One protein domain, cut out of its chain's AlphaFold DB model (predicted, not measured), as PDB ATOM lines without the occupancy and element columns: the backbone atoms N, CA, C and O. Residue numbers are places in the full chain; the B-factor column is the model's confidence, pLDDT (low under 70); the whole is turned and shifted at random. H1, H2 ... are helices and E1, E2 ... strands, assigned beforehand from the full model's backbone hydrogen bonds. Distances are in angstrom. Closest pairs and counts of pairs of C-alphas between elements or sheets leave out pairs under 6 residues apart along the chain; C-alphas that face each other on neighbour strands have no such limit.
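Overview. This is residues 31 to 110 of the 267 residues of an uncharacterized protein of Archaeoglobales archaeon (UniProt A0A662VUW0). Two small lobes stand end to end, each a three-stranded sheet with a short helix over it: E4, E6, E5 with H2, and E1, E3, E2 with H1. The lobes meet where E1 comes close to E5. Printed are 80 residues with two named helices and six named strands, along the chain E1, H1, E2, E3, E4, H2, E5, E6. Both sheets are antiparallel, in the orders E4 E6 E5 and E1 E3 E2, and the class is mixed. The whole is compact, with a radius of gyration of the C-alphas of 12.8 A and spans of 35 by 24 by 17 A.

Along the chain. Find C-alpha 103 at (-14.301, -4.397, -51.357); E6 runs 18.6 A to C-alpha 109 at (-30.424, -12.915, -55.117). Beside it are E4, residues 74 to 78, and E5, residues 96 to 100; H2 is residues 79 to 84. In the other sheet E3, residues 60 to 66, spans 19.0 A, with E1 at 31 to 33 and E2 at 53 to 57; H1 is residues 35 to 40.

Arrangement. Look at inner strand E6: N 106 and O 77 of E4 are 2.8 A apart, and N 105 and O 98 of E5 2.8 A. H2 is on this sheet at a height of 7.7 A, over E4. E4, H2, E5 form a split strand-helix-strand unit, two same-way strands with E6 between them in the sheet, its crossover right-handed; E1, H1, E2, with E3 between the two strands in the sheet, form another, also right-handed. At E3, N 63 and O 33 of E1 are 2.8 A apart, and N 62 and O 55 of E2 2.8 A. H1 is on that sheet and stands up from it at 44 degrees. Between the sheets, the closest C-alphas of E1 and E5, Val 31 and Gly 98, are 5.1 A apart. In H1 and H2 every O i to N i+4 pair is within hydrogen-bond range.

Size, cuts and confidence. Glu 50 and Gly 86 have the C-alphas farthest apart, 37.3 A. The links H1 to E2 and H2 to E5 are long. The printed part has no cut, and no printed residue is under 70 in pLDDT.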
ATOM      1  N   VAL A  31     -15.506 -10.730 -41.301       92.62
ATOM      2  CA  VAL A  31     -15.191  -9.587 -42.172       92.62
ATOM      3  C   VAL A  31     -14.329  -8.558 -41.439       92.62
ATOM      4  O   VAL A  31     -14.520  -8.339 -40.242       92.62
ATOM      5  N   CYS A  32     -13.371  -7.941 -42.137       93.19
ATOM      6  CA  CYS A  32     -12.388  -7.044 -41.536       93.19
ATOM      7  C   CYS A  32     -12.809  -5.571 -41.640       93.19
ATOM      8  O   CYS A  32     -12.507  -4.882 -42.613       93.19
ATOM      9  N   LEU A  33     -13.481  -5.047 -40.613       93.81
ATOM     10  CA  LEU A  33     -14.070  -3.702 -40.656       93.81
ATOM     11  C   LEU A  33     -13.674  -2.852 -39.457       93.81
ATOM     12  O   LEU A  33     -13.481  -3.347 -38.346       93.81
ATOM     13  N   ASP A  34     -13.572  -1.545 -39.679       94.38
ATOM     14  CA  ASP A  34     -13.531  -0.582 -38.586       94.38
ATOM     15  C   ASP A  34     -14.889  -0.547 -37.857       94.38
ATOM     16  O   ASP A  34     -15.920  -0.982 -38.383       94.38
ATOM     17  N   LYS A  35     -14.885  -0.045 -36.619       94.38
ATOM     18  CA  LYS A  35     -16.078  -0.017 -35.758       94.38
ATOM     19  C   LYS A  35     -17.226   0.783 -36.380       94.38
ATOM     20  O   LYS A  35     -18.374   0.369 -36.268       94.38
ATOM     21  N   GLU A  36     -16.935   1.902 -37.042       93.75
ATOM     22  CA  GLU A  36     -17.961   2.759 -37.645       93.75
ATOM     23  C   GLU A  36     -18.670   2.037 -38.797       93.75
ATOM     24  O   GLU A  36     -19.900   1.967 -38.827       93.75
ATOM     25  N   THR A  37     -17.904   1.429 -39.705       92.62
ATOM     26  CA  THR A  37     -18.435   0.642 -40.821       92.62
ATOM     27  C   THR A  37     -19.215  -0.575 -40.328       92.62
ATOM     28  O   THR A  37     -20.290  -0.856 -40.858       92.62
ATOM     29  N   ALA A  38     -18.725  -1.282 -39.306       93.25
ATOM     30  CA  ALA A  38     -19.437  -2.420 -38.729       93.25
ATOM     31  C   ALA A  38     -20.808  -2.012 -38.164       93.25
ATOM     32  O   ALA A  38     -21.825  -2.597 -38.543       93.25
ATOM     33  N   TYR A  39     -20.861  -0.950 -37.355       93.25
ATOM     34  CA  TYR A  39     -22.123  -0.443 -36.807       93.25
ATOM     35  C   TYR A  39     -23.070   0.090 -37.883       93.25
ATOM     36  O   TYR A  39     -24.278  -0.100 -37.780       93.25
ATOM     37  N   LYS A  40     -22.544   0.698 -38.953       94.19
ATOM     38  CA  LYS A  40     -23.349   1.146 -40.099       94.19
ATOM     39  C   LYS A  40     -24.107   0.001 -40.787       94.19
ATOM     40  O   LYS A  40     -25.141   0.254 -41.402       94.19
ATOM     41  N   TYR A  41     -23.598  -1.228 -40.713       92.06
ATOM     42  CA  TYR A  41     -24.196  -2.412 -41.335       92.06
ATOM     43  C   TYR A  41     -24.801  -3.398 -40.323       92.06
ATOM     44  O   TYR A  41     -24.977  -4.570 -40.654       92.06
ATOM     45  N   ASP A  42     -25.136  -2.934 -39.115       92.75
ATOM     46  CA  ASP A  42     -25.720  -3.745 -38.035       92.75
ATOM     47  C   ASP A  42     -24.842  -4.951 -37.610       92.75
ATOM     48  O   ASP A  42     -25.349  -5.971 -37.135       92.75
ATOM     49  N   LEU A  43     -23.518  -4.875 -37.789       92.12
ATOM     50  CA  LEU A  43     -22.587  -5.917 -37.353       92.12
ATOM     51  C   LEU A  43     -22.143  -5.639 -35.916       92.12
ATOM     52  O   LEU A  43     -21.162  -4.946 -35.675       92.12
ATOM     53  N   GLU A  44     -22.880  -6.178 -34.946       91.56
ATOM     54  CA  GLU A  44     -22.604  -5.943 -33.518       91.56
ATOM     55  C   GLU A  44     -21.669  -6.990 -32.893       91.56
ATOM     56  O   GLU A  44     -21.097  -6.766 -31.826       91.56
ATOM     57  N   LYS A  45     -21.520  -8.157 -33.529       93.88
ATOM     58  CA  LYS A  45     -20.782  -9.293 -32.962       93.88
ATOM     59  C   LYS A  45     -19.377  -9.379 -33.533       93.88
ATOM     60  O   LYS A  45     -19.195  -9.513 -34.741       93.88
ATOM     61  N   LEU A  46     -18.390  -9.386 -32.643       94.12
ATOM     62  CA  LEU A  46     -17.015  -9.729 -32.986       94.12
ATOM     63  C   LEU A  46     -16.910 -11.222 -33.303       94.12
ATOM     64  O   LEU A  46     -17.563 -12.063 -32.680       94.12
ATOM     65  N   CYS A  47     -16.058 -11.549 -34.265       91.50
ATOM     66  CA  CYS A  47     -15.753 -12.925 -34.620       91.50
ATOM     67  C   CYS A  47     -15.142 -13.649 -33.408       91.50
ATOM     68  O   CYS A  47     -14.121 -13.217 -32.881       91.50
ATOM     69  N   GLY A  48     -15.783 -14.718 -32.925       86.94
ATOM     70  CA  GLY A  48     -15.331 -15.430 -31.721       86.94
ATOM     71  C   GLY A  48     -15.523 -14.670 -30.398       86.94
ATOM     72  O   GLY A  48     -15.123 -15.180 -29.358       86.94
ATOM     73  N   GLY A  49     -16.163 -13.494 -30.411       89.31
ATOM     74  CA  GLY A  49     -16.450 -12.697 -29.211       89.31
ATOM     75  C   GLY A  49     -15.296 -11.826 -28.700       89.31
ATOM     76  O   GLY A  49     -15.460 -11.183 -27.666       89.31
ATOM     77  N   GLU A  50     -14.167 -11.763 -29.409       88.75
ATOM     78  CA  GLU A  50     -12.972 -11.015 -28.992       88.75
ATOM     79  C   GLU A  50     -12.505 -10.024 -30.069       88.75
ATOM     80  O   GLU A  50     -12.664 -10.256 -31.271       88.75
ATOM     81  N   GLU A  51     -11.910  -8.900 -29.652       90.25
ATOM     82  CA  GLU A  51     -11.356  -7.901 -30.573       90.25
ATOM     83  C   GLU A  51     -10.076  -8.433 -31.229       90.25
ATOM     84  O   GLU A  51      -8.973  -8.294 -30.705       90.25
ATOM     85  N   THR A  52     -10.221  -9.025 -32.413       89.88
ATOM     86  CA  THR A  52      -9.087  -9.455 -33.239       89.88
ATOM     87  C   THR A  52      -8.799  -8.397 -34.295       89.88
ATOM     88  O   THR A  52      -9.621  -8.188 -35.186       89.88
ATOM     89  N   ILE A  53      -7.647  -7.724 -34.201       89.88
ATOM     90  CA  ILE A  53      -7.213  -6.731 -35.195       89.88
ATOM     91  C   ILE A  53      -6.843  -7.451 -36.494       89.88
ATOM     92  O   ILE A  53      -6.036  -8.377 -36.490       89.88
ATOM     93  N   CYS A  54      -7.415  -6.999 -37.604       89.56
ATOM     94  CA  CYS A  54      -7.219  -7.593 -38.931       89.56
ATOM     95  C   CYS A  54      -6.656  -6.604 -39.960       89.56
ATOM     96  O   CYS A  54      -6.343  -6.982 -41.082       89.56
ATOM     97  N   GLY A  55      -6.509  -5.329 -39.601       87.25
ATOM     98  CA  GLY A  55      -5.952  -4.323 -40.495       87.25
ATOM     99  C   GLY A  55      -6.044  -2.917 -39.925       87.25
ATOM    100  O   GLY A  55      -6.458  -2.711 -38.786       87.25
ATOM    101  N   GLU A  56      -5.680  -1.941 -40.746       86.94
ATOM    102  CA  GLU A  56      -5.755  -0.520 -40.422       86.94
ATOM    103  C   GLU A  56      -6.360   0.236 -41.608       86.94
ATOM    104  O   GLU A  56      -6.220  -0.159 -42.768       86.94
ATOM    105  N   SER A  57      -7.085   1.305 -41.311       83.38
ATOM    106  CA  SER A  57      -7.681   2.217 -42.281       83.38
ATOM    107  C   SER A  57      -7.354   3.656 -41.893       83.38
ATOM    108  O   SER A  57      -6.859   3.916 -40.798       83.38
ATOM    109  N   SER A  58      -7.695   4.620 -42.745       85.44
ATOM    110  CA  SER A  58      -7.609   6.041 -42.384       85.44
ATOM    111  C   SER A  58      -8.487   6.423 -41.181       85.44
ATOM    112  O   SER A  58      -8.226   7.447 -40.556       85.44
ATOM    113  N   ALA A  59      -9.498   5.613 -40.847       87.75
ATOM    114  CA  ALA A  59     -10.375   5.796 -39.689       87.75
ATOM    115  C   ALA A  59      -9.857   5.100 -38.410       87.75
ATOM    116  O   ALA A  59     -10.468   5.233 -37.351       87.75
ATOM    117  N   GLY A  60      -8.736   4.371 -38.484       88.44
ATOM    118  CA  GLY A  60      -8.150   3.626 -37.368       88.44
ATOM    119  C   GLY A  60      -8.136   2.103 -37.580       88.44
ATOM    120  O   GLY A  60      -8.264   1.636 -38.721       88.44
ATOM    121  N   PRO A  61      -7.942   1.315 -36.502       90.19
ATOM    122  CA  PRO A  61      -7.806  -0.136 -36.590       90.19
ATOM    123  C   PRO A  61      -9.112  -0.812 -37.027       90.19
ATOM    124  O   PRO A  61     -10.210  -0.427 -36.617       90.19
ATOM    125  N   LYS A  62      -8.970  -1.858 -37.840       92.00
ATOM    126  CA  LYS A  62     -10.046  -2.758 -38.254       92.00
ATOM    127  C   LYS A  62     -10.034  -4.026 -37.408       92.00
ATOM    128  O   LYS A  62      -8.969  -4.515 -37.027       92.00
ATOM    129  N   TYR A  63     -11.214  -4.588 -37.182       93.44
ATOM    130  CA  TYR A  63     -11.426  -5.783 -36.374       93.44
ATOM    131  C   TYR A  63     -12.217  -6.837 -37.147       93.44
ATOM    132  O   TYR A  63     -12.933  -6.514 -38.095       93.44
ATOM    133  N   CYS A  64     -12.098  -8.099 -36.739       93.19
ATOM    134  CA  CYS A  64     -12.905  -9.176 -37.299       93.19
ATOM    135  C   CYS A  64     -14.314  -9.184 -36.707       93.19
ATOM    136  O   CYS A  64     -14.507  -9.488 -35.530       93.19
ATOM    137  N   TRP A  65     -15.305  -8.929 -37.553       94.75
ATOM    138  CA  TRP A  65     -16.727  -8.997 -37.224       94.75
ATOM    139  C   TRP A  65     -17.339 -10.268 -37.785       94.75
ATOM    140  O   TRP A  65     -16.912 -10.752 -38.831       94.75
ATOM    141  N   GLN A  66     -18.342 -10.813 -37.104       93.62
ATOM    142  CA  GLN A  66     -19.105 -11.949 -37.601       93.62
ATOM    143  C   GLN A  66     -19.919 -11.507 -38.822       93.62
ATOM    144  O   GLN A  66     -20.870 -10.737 -38.693       93.62
ATOM    145  N   GLY A  67     -19.531 -11.982 -40.003       86.50
ATOM    146  CA  GLY A  67     -20.271 -11.772 -41.237       86.50
ATOM    147  C   GLY A  67     -21.558 -12.590 -41.254       86.50
ATOM    148  O   GLY A  67     -21.739 -13.544 -40.493       86.50
ATOM    149  N   TYR A  68     -22.477 -12.204 -42.130       90.94
ATOM    150  CA  TYR A  68     -23.716 -12.938 -42.328       90.94
ATOM    151  C   TYR A  68     -23.553 -13.990 -43.430       90.94
ATOM    152  O   TYR A  68     -23.190 -13.668 -44.561       90.94
ATOM    153  N   GLU A  69     -23.874 -15.246 -43.129       91.38
ATOM    154  CA  GLU A  69     -23.962 -16.285 -44.154       91.38
ATOM    155  C   GLU A  69     -25.213 -16.066 -45.011       91.38
ATOM    156  O   GLU A  69     -26.347 -16.121 -44.525       91.38
ATOM    157  N   CYS A  70     -25.014 -15.817 -46.307       92.81
ATOM    158  CA  CYS A  70     -26.135 -15.656 -47.223       92.81
ATOM    159  C   CYS A  70     -26.984 -16.943 -47.281       92.81
ATOM    160  O   CYS A  70     -26.431 -18.045 -47.315       92.81
ATOM    161  N   PRO A  71     -28.329 -16.836 -47.346       92.12
ATOM    162  CA  PRO A  71     -29.204 -17.977 -47.582       92.12
ATOM    163  C   PRO A  71     -28.801 -18.736 -48.847       92.12
ATOM    164  O   PRO A  71     -28.262 -18.144 -49.773       92.12
ATOM    165  N   LYS A  72     -29.159 -20.022 -48.943       87.69
ATOM    166  CA  LYS A  72     -28.819 -20.872 -50.105       87.69
ATOM    167  C   LYS A  72     -29.278 -20.319 -51.464       87.69
ATOM    168  O   LYS A  72     -28.718 -20.700 -52.482       87.69
ATOM    169  N   SER A  73     -30.301 -19.465 -51.484       86.38
ATOM    170  CA  SER A  73     -30.816 -18.797 -52.687       86.38
ATOM    171  C   SER A  73     -30.095 -17.487 -53.027       86.38
ATOM    172  O   SER A  73     -30.477 -16.820 -53.983       86.38
ATOM    173  N   CYS A  74     -29.111 -17.082 -52.227       94.69
ATOM    174  CA  CYS A  74     -28.400 -15.820 -52.352       94.69
ATOM    175  C   CYS A  74     -26.890 -16.064 -52.470       94.69
ATOM    176  O   CYS A  74     -26.346 -17.009 -51.904       94.69
ATOM    177  N   ALA A  75     -26.199 -15.190 -53.193       94.69
ATOM    178  CA  ALA A  75     -24.761 -15.229 -53.398       94.69
ATOM    179  C   ALA A  75     -24.079 -14.059 -52.679       94.69
ATOM    180  O   ALA A  75     -24.589 -12.937 -52.682       94.69
ATOM    181  N   CYS A  76     -22.912 -14.324 -52.090       95.75
ATOM    182  CA  CYS A  76     -22.073 -13.301 -51.476       95.75
ATOM    183  C   CYS A  76     -21.159 -12.669 -52.532       95.75
ATOM    184  O   CYS A  76     -20.146 -13.259 -52.912       95.75
ATOM    185  N   LEU A  77     -21.534 -11.495 -53.039       96.75
ATOM    186  CA  LEU A  77     -20.878 -10.832 -54.171       96.75
ATOM    187  C   LEU A  77     -20.612  -9.360 -53.860       96.75
ATOM    188  O   LEU A  77     -21.251  -8.776 -52.988       96.75
ATOM    189  N   THR A  78     -19.674  -8.744 -54.572       96.12
ATOM    190  CA  THR A  78     -19.540  -7.280 -54.585       96.12
ATOM    191  C   THR A  78     -20.696  -6.645 -55.365       96.12
ATOM    192  O   THR A  78     -21.333  -7.302 -56.189       96.12
ATOM    193  N   GLU A  79     -20.966  -5.355 -55.142       94.38
ATOM    194  CA  GLU A  79     -22.020  -4.634 -55.883       94.38
ATOM    195  C   GLU A  79     -21.798  -4.682 -57.399       94.38
ATOM    196  O   GLU A  79     -22.739  -4.926 -58.145       94.38
ATOM    197  N   LYS A  80     -20.543  -4.545 -57.844       93.00
ATOM    198  CA  LYS A  80     -20.180  -4.617 -59.261       93.00
ATOM    199  C   LYS A  80     -20.458  -6.000 -59.860       93.00
ATOM    200  O   LYS A  80     -21.067  -6.096 -60.916       93.00
ATOM    201  N   GLU A  81     -20.042  -7.071 -59.182       92.56
ATOM    202  CA  GLU A  81     -20.311  -8.443 -59.643       92.56
ATOM    203  C   GLU A  81     -21.813  -8.756 -59.674       92.56
ATOM    204  O   GLU A  81     -22.276  -9.502 -60.537       92.56
ATOM    205  N   ALA A  82     -22.578  -8.224 -58.715       92.75
ATOM    206  CA  ALA A  82     -24.025  -8.380 -58.672       92.75
ATOM    207  C   ALA A  82     -24.715  -7.617 -59.812       92.75
ATOM    208  O   ALA A  82     -25.605  -8.173 -60.453       92.75
ATOM    209  N   GLU A  83     -24.273  -6.390 -60.102       87.31
ATOM    210  CA  GLU A  83     -24.757  -5.569 -61.217       87.31
ATOM    211  C   GLU A  83     -24.475  -6.235 -62.570       87.31
ATOM    212  O   GLU A  83     -25.388  -6.382 -63.380       87.31
ATOM    213  N   GLU A  84     -23.252  -6.734 -62.783       85.75
ATOM    214  CA  GLU A  84     -22.870  -7.476 -63.995       85.75
ATOM    215  C   GLU A  84     -23.729  -8.735 -64.213       85.75
ATOM    216  O   GLU A  84     -23.938  -9.160 -65.351       85.75
ATOM    217  N   LYS A  85     -24.257  -9.320 -63.130       85.00
ATOM    218  CA  LYS A  85     -25.154 -10.486 -63.156       85.00
ATOM    219  C   LYS A  85     -26.643 -10.128 -63.089       85.00
ATOM    220  O   LYS A  85     -27.474 -11.033 -63.135       85.00
ATOM    221  N   GLY A  86     -26.997  -8.849 -62.970       83.44
ATOM    222  CA  GLY A  86     -28.387  -8.401 -62.848       83.44
ATOM    223  C   GLY A  86     -29.102  -8.855 -61.570       83.44
ATOM    224  O   GLY A  86     -30.323  -9.019 -61.584       83.44
ATOM    225  N   LEU A  87     -28.363  -9.093 -60.486       88.25
ATOM    226  CA  LEU A  87     -28.906  -9.533 -59.199       88.25
ATOM    227  C   LEU A  87     -29.391  -8.343 -58.357       88.25
ATOM    228  O   LEU A  87     -28.966  -7.205 -58.550       88.25
ATOM    229  N   GLU A  88     -30.261  -8.604 -57.382       91.00
ATOM    230  CA  GLU A  88     -30.730  -7.610 -56.409       91.00
ATOM    231  C   GLU A  88     -30.374  -7.994 -54.974       91.00
ATOM    232  O   GLU A  88     -29.963  -9.120 -54.710       91.00
ATOM    233  N   LEU A  89     -30.508  -7.061 -54.029       93.50
ATOM    234  CA  LEU A  89     -30.257  -7.349 -52.617       93.50
ATOM    235  C   LEU A  89     -31.154  -8.496 -52.137       93.50
ATOM    236  O   LEU A  89     -32.375  -8.453 -52.283       93.50
ATOM    237  N   CYS A  90     -30.548  -9.503 -51.512       92.12
ATOM    238  CA  CYS A  90     -31.262 -10.644 -50.951       92.12
ATOM    239  C   CYS A  90     -32.289 -10.152 -49.913       92.12
ATOM    240  O   CYS A  90     -31.930  -9.475 -48.947       92.12
ATOM    241  N   ASN A  91     -33.575 -10.463 -50.122       87.44
ATOM    242  CA  ASN A  91     -34.702  -9.954 -49.321       87.44
ATOM    243  C   ASN A  91     -34.777  -8.412 -49.245       87.44
ATOM    244  O   ASN A  91     -35.271  -7.864 -48.260       87.44
ATOM    245  N   GLY A  92     -34.238  -7.698 -50.239       87.88
ATOM    246  CA  GLY A  92     -34.215  -6.235 -50.270       87.88
ATOM    247  C   GLY A  92     -33.328  -5.576 -49.204       87.88
ATOM    248  O   GLY A  92     -33.370  -4.354 -49.072       87.88
ATOM    249  N   LYS A  93     -32.526  -6.339 -48.440       90.50
ATOM    250  CA  LYS A  93     -31.658  -5.802 -47.377       90.50
ATOM    251  C   LYS A  93     -30.180  -5.905 -47.751       90.50
ATOM    252  O   LYS A  93     -29.670  -6.980 -48.063       90.50
ATOM    253  N   LYS A  94     -29.459  -4.788 -47.618       94.06
ATOM    254  CA  LYS A  94     -27.999  -4.742 -47.755       94.06
ATOM    255  C   LYS A  94     -27.346  -5.394 -46.538       94.06
ATOM    256  O   LYS A  94     -27.269  -4.788 -45.476       94.06
ATOM    257  N   THR A  95     -26.921  -6.643 -46.702       94.31
ATOM    258  CA  THR A  95     -26.392  -7.480 -45.616       94.31
ATOM    259  C   THR A  95     -24.968  -7.901 -45.946       94.31
ATOM    260  O   THR A  95     -24.760  -8.538 -46.978       94.31
ATOM    261  N   VAL A  96     -23.998  -7.518 -45.110       96.00
ATOM    262  CA  VAL A  96     -22.570  -7.804 -45.329       96.00
ATOM    263  C   VAL A  96     -22.290  -9.280 -45.073       96.00
ATOM    264  O   VAL A  96     -22.548  -9.788 -43.984       96.00
ATOM    265  N   CYS A  97     -21.726  -9.951 -46.071       94.50
ATOM    266  CA  CYS A  97     -21.398 -11.376 -46.006       94.50
ATOM    267  C   CYS A  97     -19.898 -11.664 -46.118       94.50
ATOM    268  O   CYS A  97     -19.474 -12.794 -45.895       94.50
ATOM    269  N   GLY A  98     -19.085 -10.659 -46.455       91.81
ATOM    270  CA  GLY A  98     -17.637 -10.802 -46.528       91.81
ATOM    271  C   GLY A  98     -16.949  -9.587 -47.138       91.81
ATOM    272  O   GLY A  98     -17.564  -8.546 -47.366       91.81
ATOM    273  N   GLU A  99     -15.662  -9.744 -47.423       90.06
ATOM    274  CA  GLU A  99     -14.807  -8.749 -48.072       90.06
ATOM    275  C   GLU A  99     -13.818  -9.473 -48.993       90.06
ATOM    276  O   GLU A  99     -13.393 -10.591 -48.703       90.06
ATOM    277  N   SER A 100     -13.481  -8.864 -50.129       85.88
ATOM    278  CA  SER A 100     -12.434  -9.339 -51.040       85.88
ATOM    279  C   SER A 100     -11.713  -8.138 -51.612       85.88
ATOM    280  O   SER A 100     -12.365  -7.225 -52.109       85.88
ATOM    281  N   ASP A 101     -10.384  -8.127 -51.531       87.19
ATOM    282  CA  ASP A 101      -9.547  -7.066 -52.109       87.19
ATOM    283  C   ASP A 101      -9.920  -5.651 -51.617       87.19
ATOM    284  O   ASP A 101      -9.859  -4.673 -52.361       87.19
ATOM    285  N   GLY A 102     -10.349  -5.536 -50.354       84.44
ATOM    286  CA  GLY A 102     -10.796  -4.274 -49.754       84.44
ATOM    287  C   GLY A 102     -12.214  -3.840 -50.149       84.44
ATOM    288  O   GLY A 102     -12.666  -2.776 -49.728       84.44
ATOM    289  N   LEU A 103     -12.921  -4.639 -50.953       90.50
ATOM    290  CA  LEU A 103     -14.301  -4.397 -51.357       90.50
ATOM    291  C   LEU A 103     -15.262  -5.249 -50.532       90.50
ATOM    292  O   LEU A 103     -15.127  -6.471 -50.440       90.50
ATOM    293  N   LEU A 104     -16.278  -4.594 -49.972       93.62
ATOM    294  CA  LEU A 104     -17.357  -5.263 -49.256       93.62
ATOM    295  C   LEU A 104     -18.193  -6.130 -50.198       93.62
ATOM    296  O   LEU A 104     -18.577  -5.709 -51.293       93.62
ATOM    297  N   LYS A 105     -18.523  -7.327 -49.719       95.88
ATOM    298  CA  LYS A 105     -19.482  -8.233 -50.340       95.88
ATOM    299  C   LYS A 105     -20.789  -8.225 -49.559       95.88
ATOM    300  O   LYS A 105     -20.799  -8.215 -48.325       95.88
ATOM    301  N   PHE A 106     -21.894  -8.274 -50.292       96.75
ATOM    302  CA  PHE A 106     -23.244  -8.328 -49.747       96.75
ATOM    303  C   PHE A 106     -24.001  -9.535 -50.298       96.75
ATOM    304  O   PHE A 106     -23.608 -10.131 -51.302       96.75
ATOM    305  N   CYS A 107     -25.091  -9.908 -49.633       95.75
ATOM    306  CA  CYS A 107     -25.970 -10.957 -50.133       95.75
ATOM    307  C   CYS A 107     -26.871 -10.435 -51.254       95.75
ATOM    308  O   CYS A 107     -27.694  -9.546 -51.029       95.75
ATOM    309  N   PHE A 108     -26.772 -11.059 -52.425       95.06
ATOM    310  CA  PHE A 108     -27.612 -10.786 -53.587       95.06
ATOM    311  C   PHE A 108     -28.396 -12.029 -54.009       95.06
ATOM    312  O   PHE A 108     -27.924 -13.143 -53.815       95.06
ATOM    313  N   ALA A 109     -29.581 -11.855 -54.579       91.19
ATOM    314  CA  ALA A 109     -30.424 -12.915 -55.117       91.19
ATOM    315  C   ALA A 109     -30.814 -12.598 -56.563       91.19
ATOM    316  O   ALA A 109     -30.797 -11.439 -56.984       91.19
ATOM    317  N   GLU A 110     -31.189 -13.628 -57.317       86.06
ATOM    318  CA  GLU A 110     -31.907 -13.415 -58.571       86.06
ATOM    319  C   GLU A 110     -33.236 -12.720 -58.277       86.06
ATOM    320  O   GLU A 110     -33.886 -13.000 -57.266       86.06
TER     321      GLU A 110